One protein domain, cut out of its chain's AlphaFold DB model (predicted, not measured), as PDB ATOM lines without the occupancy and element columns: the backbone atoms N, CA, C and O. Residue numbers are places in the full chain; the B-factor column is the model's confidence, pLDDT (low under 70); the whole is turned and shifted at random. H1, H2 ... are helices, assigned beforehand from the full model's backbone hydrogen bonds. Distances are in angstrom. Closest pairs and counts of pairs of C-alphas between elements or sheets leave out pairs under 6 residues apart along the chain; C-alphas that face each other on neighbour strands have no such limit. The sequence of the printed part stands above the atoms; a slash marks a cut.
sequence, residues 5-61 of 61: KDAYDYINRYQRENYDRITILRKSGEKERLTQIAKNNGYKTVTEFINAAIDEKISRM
ATOM      1  N   LYS A   5     -42.633 -40.184  18.324       81.50
ATOM      2  CA  LYS A   5     -43.813 -39.814  17.536       81.50
ATOM      3  C   LYS A   5     -44.291 -38.398  17.869       81.50
ATOM      4  O   LYS A   5     -44.488 -37.610  16.952       81.50
ATOM      5  N   ASP A   6     -44.345 -38.051  19.155       84.94
ATOM      6  CA  ASP A   6     -44.759 -36.716  19.608       84.94
ATOM      7  C   ASP A   6     -43.830 -35.613  19.070       84.94
ATOM      8  O   ASP A   6     -44.279 -34.525  18.712       84.94
ATOM      9  N   ALA A   7     -42.529 -35.907  18.952       84.12
ATOM     10  CA  ALA A   7     -41.553 -34.980  18.379       84.12
ATOM     11  C   ALA A   7     -41.757 -34.769  16.867       84.12
ATOM     12  O   ALA A   7     -41.694 -33.634  16.392       84.12
ATOM     13  N   TYR A   8     -42.033 -35.834  16.105       85.50
ATOM     14  CA  TYR A   8     -42.331 -35.713  14.673       85.50
ATOM     15  C   TYR A   8     -43.644 -34.968  14.419       85.50
ATOM     16  O   TYR A   8     -43.698 -34.125  13.524       85.50
ATOM     17  N   ASP A   9     -44.678 -35.227  15.220       88.31
ATOM     18  CA  ASP A   9     -45.968 -34.546  15.098       88.31
ATOM     19  C   ASP A   9     -45.838 -33.046  15.398       88.31
ATOM     20  O   ASP A   9     -46.398 -32.221  14.669       88.31
ATOM     21  N   TYR A  10     -45.028 -32.677  16.397       88.00
ATOM     22  CA  TYR A  10     -44.691 -31.280  16.673       88.00
ATOM     23  C   TYR A  10     -43.977 -30.613  15.490       88.00
ATOM     24  O   TYR A  10     -44.398 -29.545  15.049       88.00
ATOM     25  N   ILE A  11     -42.934 -31.250  14.943       87.56
ATOM     26  CA  ILE A  11     -42.177 -30.715  13.801       87.56
ATOM     27  C   ILE A  11     -43.093 -30.532  12.589       87.56
ATOM     28  O   ILE A  11     -43.071 -29.478  11.957       87.56
ATOM     29  N   ASN A  12     -43.931 -31.523  12.288       85.75
ATOM     30  CA  ASN A  12     -44.856 -31.464  11.161       85.75
ATOM     31  C   ASN A  12     -45.898 -30.354  11.330       85.75
ATOM     32  O   ASN A  12     -46.210 -29.658  10.363       85.75
ATOM     33  N   ARG A  13     -46.441 -30.178  12.544       90.00
ATOM     34  CA  ARG A  13     -47.387 -29.094  12.837       90.00
ATOM     35  C   ARG A  13     -46.716 -27.733  12.684       90.00
ATOM     36  O   ARG A  13     -47.220 -26.900  11.943       90.00
ATOM     37  N   TYR A  14     -45.549 -27.556  13.300       90.06
ATOM     38  CA  TYR A  14     -44.778 -26.321  13.206       90.06
ATOM     39  C   TYR A  14     -44.441 -25.974  11.750       90.06
ATOM     40  O   TYR A  14     -44.622 -24.834  11.330       90.06
ATOM     41  N   GLN A  15     -44.015 -26.959  10.954       88.69
ATOM     42  CA  GLN A  15     -43.726 -26.755   9.536       88.69
ATOM     43  C   GLN A  15     -44.959 -26.308   8.749       88.69
ATOM     44  O   GLN A  15     -44.856 -25.395   7.941       88.69
ATOM     45  N   ARG A  16     -46.120 -26.921   9.005       89.50
ATOM     46  CA  ARG A  16     -47.379 -26.579   8.331       89.50
ATOM     47  C   ARG A  16     -47.881 -25.180   8.684       89.50
ATOM     48  O   ARG A  16     -48.464 -24.525   7.834       89.50
ATOM     49  N   GLU A  17     -47.705 -24.758   9.932       93.31
ATOM     50  CA  GLU A  17     -48.200 -23.465  10.419       93.31
ATOM     51  C   GLU A  17     -47.300 -22.292  10.010       93.31
ATOM     52  O   GLU A  17     -47.793 -21.178   9.872       93.31
ATOM     53  N   ASN A  18     -45.998 -22.528   9.812       93.81
ATOM     54  CA  ASN A  18     -45.017 -21.454   9.619       93.81
ATOM     55  C   ASN A  18     -44.407 -21.396   8.212       93.81
ATOM     56  O   ASN A  18     -43.718 -20.425   7.904       93.81
ATOM     57  N   TYR A  19     -44.602 -22.417   7.371       90.12
ATOM     58  CA  TYR A  19     -43.960 -22.484   6.059       90.12
ATOM     59  C   TYR A  19     -44.900 -23.001   4.974       90.12
ATOM     60  O   TYR A  19     -45.530 -24.052   5.114       90.12
ATOM     61  N   ASP A  20     -44.880 -22.324   3.828       91.38
ATOM     62  CA  ASP A  20     -45.470 -22.836   2.599       91.38
ATOM     63  C   ASP A  20     -44.547 -23.862   1.933       91.38
ATOM     64  O   ASP A  20     -43.338 -23.662   1.776       91.38
ATOM     65  N   ARG A  21     -45.123 -24.985   1.495       88.88
ATOM     66  CA  ARG A  21     -44.380 -26.027   0.781       88.88
ATOM     67  C   ARG A  21     -44.409 -25.777  -0.722       88.88
ATOM     68  O   ARG A  21     -45.422 -26.007  -1.377       88.88
ATOM     69  N   ILE A  22     -43.256 -25.438  -1.290       90.81
ATOM     70  CA  ILE A  22     -43.078 -25.302  -2.740       90.81
ATOM     71  C   ILE A  22     -42.562 -26.624  -3.322       90.81
ATOM     72  O   ILE A  22     -41.539 -27.154  -2.889       90.81
ATOM     73  N   THR A  23     -43.269 -27.165  -4.318       93.06
ATOM     74  CA  THR A  23     -42.815 -28.346  -5.072       93.06
ATOM     75  C   THR A  23     -42.177 -27.902  -6.382       93.06
ATOM     76  O   THR A  23     -42.816 -27.232  -7.186       93.06
ATOM     77  N   ILE A  24     -40.920 -28.293  -6.606       92.12
ATOM     78  CA  ILE A  24     -40.144 -27.917  -7.793       92.12
ATOM     79  C   ILE A  24     -39.858 -29.171  -8.616       92.12
ATOM     80  O   ILE A  24     -39.287 -30.138  -8.108       92.12
ATOM     81  N   LEU A  25     -40.218 -29.139  -9.898       95.19
ATOM     82  CA  LEU A  25     -39.890 -30.199 -10.848       95.19
ATOM     83  C   LEU A  25     -38.581 -29.867 -11.571       95.19
ATOM     84  O   LEU A  25     -38.398 -28.773 -12.105       95.19
ATOM     85  N   ARG A  26     -37.661 -30.830 -11.598       94.44
ATOM     86  CA  ARG A  26     -36.381 -30.758 -12.315       94.44
ATOM     87  C   ARG A  26     -36.129 -32.081 -13.029       94.44
ATOM     88  O   ARG A  26     -36.748 -33.094 -12.710       94.44
ATOM     89  N   LYS A  27     -35.210 -32.072 -13.996       96.62
ATOM     90  CA  LYS A  27     -34.758 -33.303 -14.659       96.62
ATOM     91  C   LYS A  27     -34.105 -34.242 -13.638       96.62
ATOM     92  O   LYS A  27     -33.524 -33.784 -12.655       96.62
ATOM     93  N   SER A  28     -34.183 -35.548 -13.889       95.19
ATOM     94  CA  SER A  28     -33.495 -36.548 -13.061       95.19
ATOM     95  C   SER A  28     -31.991 -36.243 -12.978       95.19
ATOM     96  O   SER A  28     -31.400 -35.811 -13.967       95.19
ATOM     97  N   GLY A  29     -31.389 -36.411 -11.796       94.88
ATOM     98  CA  GLY A  29     -29.977 -36.098 -11.521       94.88
ATOM     99  C   GLY A  29     -29.674 -34.628 -11.186       94.88
ATOM    100  O   GLY A  29     -28.604 -34.310 -10.662       94.88
ATOM    101  N   GLU A  30     -30.603 -33.700 -11.436       96.00
ATOM    102  CA  GLU A  30     -30.373 -32.281 -11.130       96.00
ATOM    103  C   GLU A  30     -30.361 -32.003  -9.628       96.00
ATOM    104  O   GLU A  30     -29.696 -31.069  -9.188       96.00
ATOM    105  N   LYS A  31     -31.062 -32.804  -8.820       95.06
ATOM    106  CA  LYS A  31     -31.051 -32.640  -7.362       95.06
ATOM    107  C   LYS A  31     -29.653 -32.887  -6.799       95.06
ATOM    108  O   LYS A  31     -29.174 -32.097  -5.987       95.06
ATOM    109  N   GLU A  32     -28.992 -33.952  -7.241       96.06
ATOM    110  CA  GLU A  32     -27.620 -34.286  -6.858       96.06
ATOM    111  C   GLU A  32     -26.666 -33.180  -7.308       96.06
ATOM    112  O   GLU A  32     -25.883 -32.675  -6.502       96.06
ATOM    113  N   ARG A  33     -26.791 -32.736  -8.564       96.94
ATOM    114  CA  ARG A  33     -25.992 -31.631  -9.106       96.94
ATOM    115  C   ARG A  33     -26.157 -30.346  -8.286       96.94
ATOM    116  O   ARG A  33     -25.158 -29.759  -7.884       96.94
ATOM    117  N   LEU A  34     -27.391 -29.927  -7.999       96.38
ATOM    118  CA  LEU A  34     -27.681 -28.741  -7.183       96.38
ATOM    119  C   LEU A  34     -27.161 -28.895  -5.753       96.38
ATOM    120  O   LEU A  34     -26.650 -27.939  -5.186       96.38
ATOM    121  N   THR A  35     -27.235 -30.100  -5.185       96.31
ATOM    122  CA  THR A  35     -26.687 -30.385  -3.852       96.31
ATOM    123  C   THR A  35     -25.170 -30.199  -3.824       96.31
ATOM    124  O   THR A  35     -24.650 -29.631  -2.866       96.31
ATOM    125  N   GLN A  36     -24.453 -30.634  -4.865       97.31
ATOM    126  CA  GLN A  36     -23.003 -30.421  -4.949       97.31
ATOM    127  C   GLN A  36     -22.650 -28.952  -5.172       97.31
ATOM    128  O   GLN A  36     -21.754 -28.436  -4.513       97.31
ATOM    129  N   ILE A  37     -23.388 -28.254  -6.040       96.62
ATOM    130  CA  ILE A  37     -23.213 -26.810  -6.243       96.62
ATOM    131  C   ILE A  37     -23.432 -26.062  -4.923       96.62
ATOM    132  O   ILE A  37     -22.584 -25.261  -4.544       96.62
ATOM    133  N   ALA A  38     -24.510 -26.362  -4.195       97.38
ATOM    134  CA  ALA A  38     -24.811 -25.755  -2.901       97.38
ATOM    135  C   ALA A  38     -23.645 -25.934  -1.915       97.38
ATOM    136  O   ALA A  38     -23.129 -24.951  -1.388       97.38
ATOM    137  N   LYS A  39     -23.164 -27.173  -1.741       96.81
ATOM    138  CA  LYS A  39     -22.029 -27.477  -0.852       96.81
ATOM    139  C   LYS A  39     -20.756 -26.734  -1.249       96.81
ATOM    140  O   LYS A  39     -20.111 -26.139  -0.392       96.81
ATOM    141  N   ASN A  40     -20.420 -26.730  -2.539       97.38
ATOM    142  CA  ASN A  40     -19.221 -26.061  -3.049       97.38
ATOM    143  C   ASN A  40     -19.267 -24.537  -2.862       97.38
ATOM    144  O   ASN A  40     -18.220 -23.903  -2.807       97.38
ATOM    145  N   ASN A  41     -20.466 -23.961  -2.747       95.62
ATOM    146  CA  ASN A  41     -20.680 -22.535  -2.497       95.62
ATOM    147  C   ASN A  41     -20.957 -22.219  -1.012       95.62
ATOM    148  O   ASN A  41     -21.375 -21.112  -0.693       95.62
ATOM    149  N   GLY A  42     -20.730 -23.170  -0.099       96.56
ATOM    150  CA  GLY A  42     -20.825 -22.946   1.349       96.56
ATOM    151  C   GLY A  42     -22.229 -23.067   1.949       96.56
ATOM    152  O   GLY A  42     -22.398 -22.824   3.143       96.56
ATOM    153  N   TYR A  43     -23.230 -23.482   1.169       97.19
ATOM    154  CA  TYR A  43     -24.588 -23.697   1.671       97.19
ATOM    155  C   TYR A  43     -24.712 -25.048   2.381       97.19
ATOM    156  O   TYR A  43     -24.177 -26.067   1.929       97.19
ATOM    157  N   LYS A  44     -25.481 -25.090   3.475       93.75
ATOM    158  CA  LYS A  44     -25.695 -26.312   4.267       93.75
ATOM    159  C   LYS A  44     -26.651 -27.271   3.575       93.75
ATOM    160  O   LYS A  44     -26.526 -28.488   3.718       93.75
ATOM    161  N   THR A  45     -27.629 -26.735   2.846       94.81
ATOM    162  CA  THR A  45     -28.657 -27.529   2.166       94.81
ATOM    163  C   THR A  45     -28.979 -26.977   0.784       94.81
ATOM    164  O   THR A  45     -28.803 -25.792   0.506       94.81
ATOM    165  N   VAL A  46     -29.518 -27.838  -0.083       95.56
ATOM    166  CA  VAL A  46     -30.039 -27.409  -1.389       95.56
ATOM    167  C   VAL A  46     -31.210 -26.429  -1.242       95.56
ATOM    168  O   VAL A  46     -31.362 -25.544  -2.071       95.56
ATOM    169  N   THR A  47     -32.013 -26.550  -0.179       94.50
ATOM    170  CA  THR A  47     -33.117 -25.624   0.116       94.50
ATOM    171  C   THR A  47     -32.602 -24.223   0.420       94.50
ATOM    172  O   THR A  47     -33.115 -23.260  -0.135       94.50
ATOM    173  N   GLU A  48     -31.567 -24.111   1.253       96.12
ATOM    174  CA  GLU A  48     -30.924 -22.829   1.569       96.12
ATOM    175  C   GLU A  48     -30.357 -22.172   0.306       96.12
ATOM    176  O   GLU A  48     -30.610 -20.998   0.059       96.12
ATOM    177  N   PHE A  49     -29.680 -22.956  -0.538       97.19
ATOM    178  CA  PHE A  49     -29.176 -22.485  -1.828       97.19
ATOM    179  C   PHE A  49     -30.296 -21.986  -2.755       97.19
ATOM    180  O   PHE A  49     -30.163 -20.932  -3.372       97.19
ATOM    181  N   ILE A  50     -31.411 -22.719  -2.850       95.81
ATOM    182  CA  ILE A  50     -32.556 -22.323  -3.681       95.81
ATOM    183  C   ILE A  50     -33.199 -21.037  -3.152       95.81
ATOM    184  O   ILE A  50     -33.482 -20.148  -3.949       95.81
ATOM    185  N   ASN A  51     -33.402 -20.913  -1.837       95.38
ATOM    186  CA  ASN A  51     -33.976 -19.706  -1.241       95.38
ATOM    187  C   ASN A  51     -33.069 -18.490  -1.466       95.38
ATOM    188  O   ASN A  51     -33.549 -17.468  -1.942       95.38
ATOM    189  N   ALA A  52     -31.756 -18.632  -1.253       96.56
ATOM    190  CA  ALA A  52     -30.797 -17.563  -1.527       96.56
ATOM    191  C   ALA A  52     -30.834 -17.119  -3.000       96.56
ATOM    192  O   ALA A  52     -30.821 -15.926  -3.285       96.56
ATOM    193  N   ALA A  53     -30.949 -18.065  -3.940       95.50
ATOM    194  CA  ALA A  53     -31.072 -17.749  -5.362       95.50
ATOM    195  C   ALA A  53     -32.390 -17.024  -5.706       95.50
ATOM    196  O   ALA A  53     -32.407 -16.163  -6.589       95.50
ATOM    197  N   ILE A  54     -33.493 -17.362  -5.029       95.44
ATOM    198  CA  ILE A  54     -34.778 -16.661  -5.170       95.44
ATOM    199  C   ILE A  54     -34.651 -15.227  -4.639       95.44
ATOM    200  O   ILE A  54     -34.983 -14.290  -5.366       95.44
ATOM    201  N   ASP A  55     -34.109 -15.044  -3.435       96.62
ATOM    202  CA  ASP A  55     -33.936 -13.729  -2.802       96.62
ATOM    203  C   ASP A  55     -32.984 -12.829  -3.607       96.62
ATOM    204  O   ASP A  55     -33.272 -11.656  -3.857       96.62
ATOM    205  N   GLU A  56     -31.875 -13.385  -4.105       97.19
ATOM    206  CA  GLU A  56     -30.946 -12.694  -5.005       97.19
ATOM    207  C   GLU A  56     -31.656 -12.247  -6.288       97.19
ATOM    208  O   GLU A  56     -31.431 -11.136  -6.769       97.19
ATOM    209  N   LYS A  57     -32.542 -13.079  -6.846       97.31
ATOM    210  CA  LYS A  57     -33.294 -12.714  -8.048       97.31
ATOM    211  C   LYS A  57     -34.299 -11.601  -7.761       97.31
ATOM    212  O   LYS A  57     -34.365 -10.673  -8.560       97.31
ATOM    213  N   ILE A  58     -35.038 -11.689  -6.654       97.12
ATOM    214  CA  ILE A  58     -36.034 -10.688  -6.245       97.12
ATOM    215  C   ILE A  58     -35.365  -9.345  -5.938       97.12
ATOM    216  O   ILE A  58     -35.846  -8.321  -6.397       97.12
ATOM    217  N   SER A  59     -34.231  -9.334  -5.232       96.94
ATOM    218  CA  SER A  59     -33.508  -8.090  -4.898       96.94
ATOM    219  C   SER A  59     -32.957  -7.336  -6.115       96.94
ATOM    220  O   SER A  59     -32.606  -6.163  -6.007       96.94
ATOM    221  N   ARG A  60     -32.859  -8.010  -7.267       95.38
ATOM    222  CA  ARG A  60     -32.420  -7.443  -8.550       95.38
ATOM    223  C   ARG A  60     -33.572  -7.038  -9.474       95.38
ATOM    224  O   ARG A  60     -33.297  -6.660 -10.613       95.38
ATOM    225  N   MET A  61     -34.824  -7.208  -9.049       92.50
ATOM    226  CA  MET A  61     -36.010  -6.733  -9.774       92.50
ATOM    227  C   MET A  61     -36.345  -5.306  -9.358       92.50
ATOM    228  O   MET A  61     -36.749  -4.549 -10.265       92.50
TER     229      MET A  61
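Overview. This is residues 5 to 61 of the 61 residues of an uncharacterized protein of Firmicutes bacterium CAG:882 (UniProt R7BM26). What shape does the printed part make? One lone helix, H1, lies at one end, and a long unnamed strand-free link leads from it to a small head of two helices, H2 and H3. H3 begins near the middle of H2 and runs away from it, roughly as the stem of a T, pointing nearly the same way as the distant H1. What is it made of? The printed part has 57 residues with three named helices, H1, H2 and H3 in chain order, and no named strand; its class is all helix. How compact is it? It is loose, with a radius of gyration of the C-alphas of 14.3 A and spans of 37 by 29 by 23 A.

Arrangement. What does the first helix meet? H1, residues 5 to 18, touches no helix; it is apart from H2, residues 30 to 40, and from H3, residues 46 to 59. How do the other two stand? H2 and H3 touch, H3 with residues 46 to 49 alone, and their closest C-alphas, those of Thr 35 and Val 46, are 5.1 A apart. Their lines are about perpendicular, at 80 degrees. Do the helix backbones hold? In H1, H2 and H3 every O i to N i+4 pair is within hydrogen-bond range.

Along the chain. Where does H1 run? From C-alpha 5 at (-43.813, -39.814, 17.536) it spans 20.0 A to C-alpha 18. Where are the others? H2 spans 15.1 A from C-alpha 30 at (-30.373, -32.281, -11.130) to C-alpha 40. H3 spans 19.9 A from C-alpha 46 to C-alpha 59 at (-33.508, -8.090, -4.898).

Size, cuts and confidence. How far does it reach? The two C-alphas farthest apart, those of Lys 5 and Met 61, are 43.6 A apart. Which links are long, and what stands free? H1 to H2 is a long link of 11 residues, and H2 to H3 a tight one of 5. Residues 5 to 30 and 53 to 61 stand free. Is anything cut or uncertain? The printed part has no cut, and no printed residue is under 70 in pLDDT.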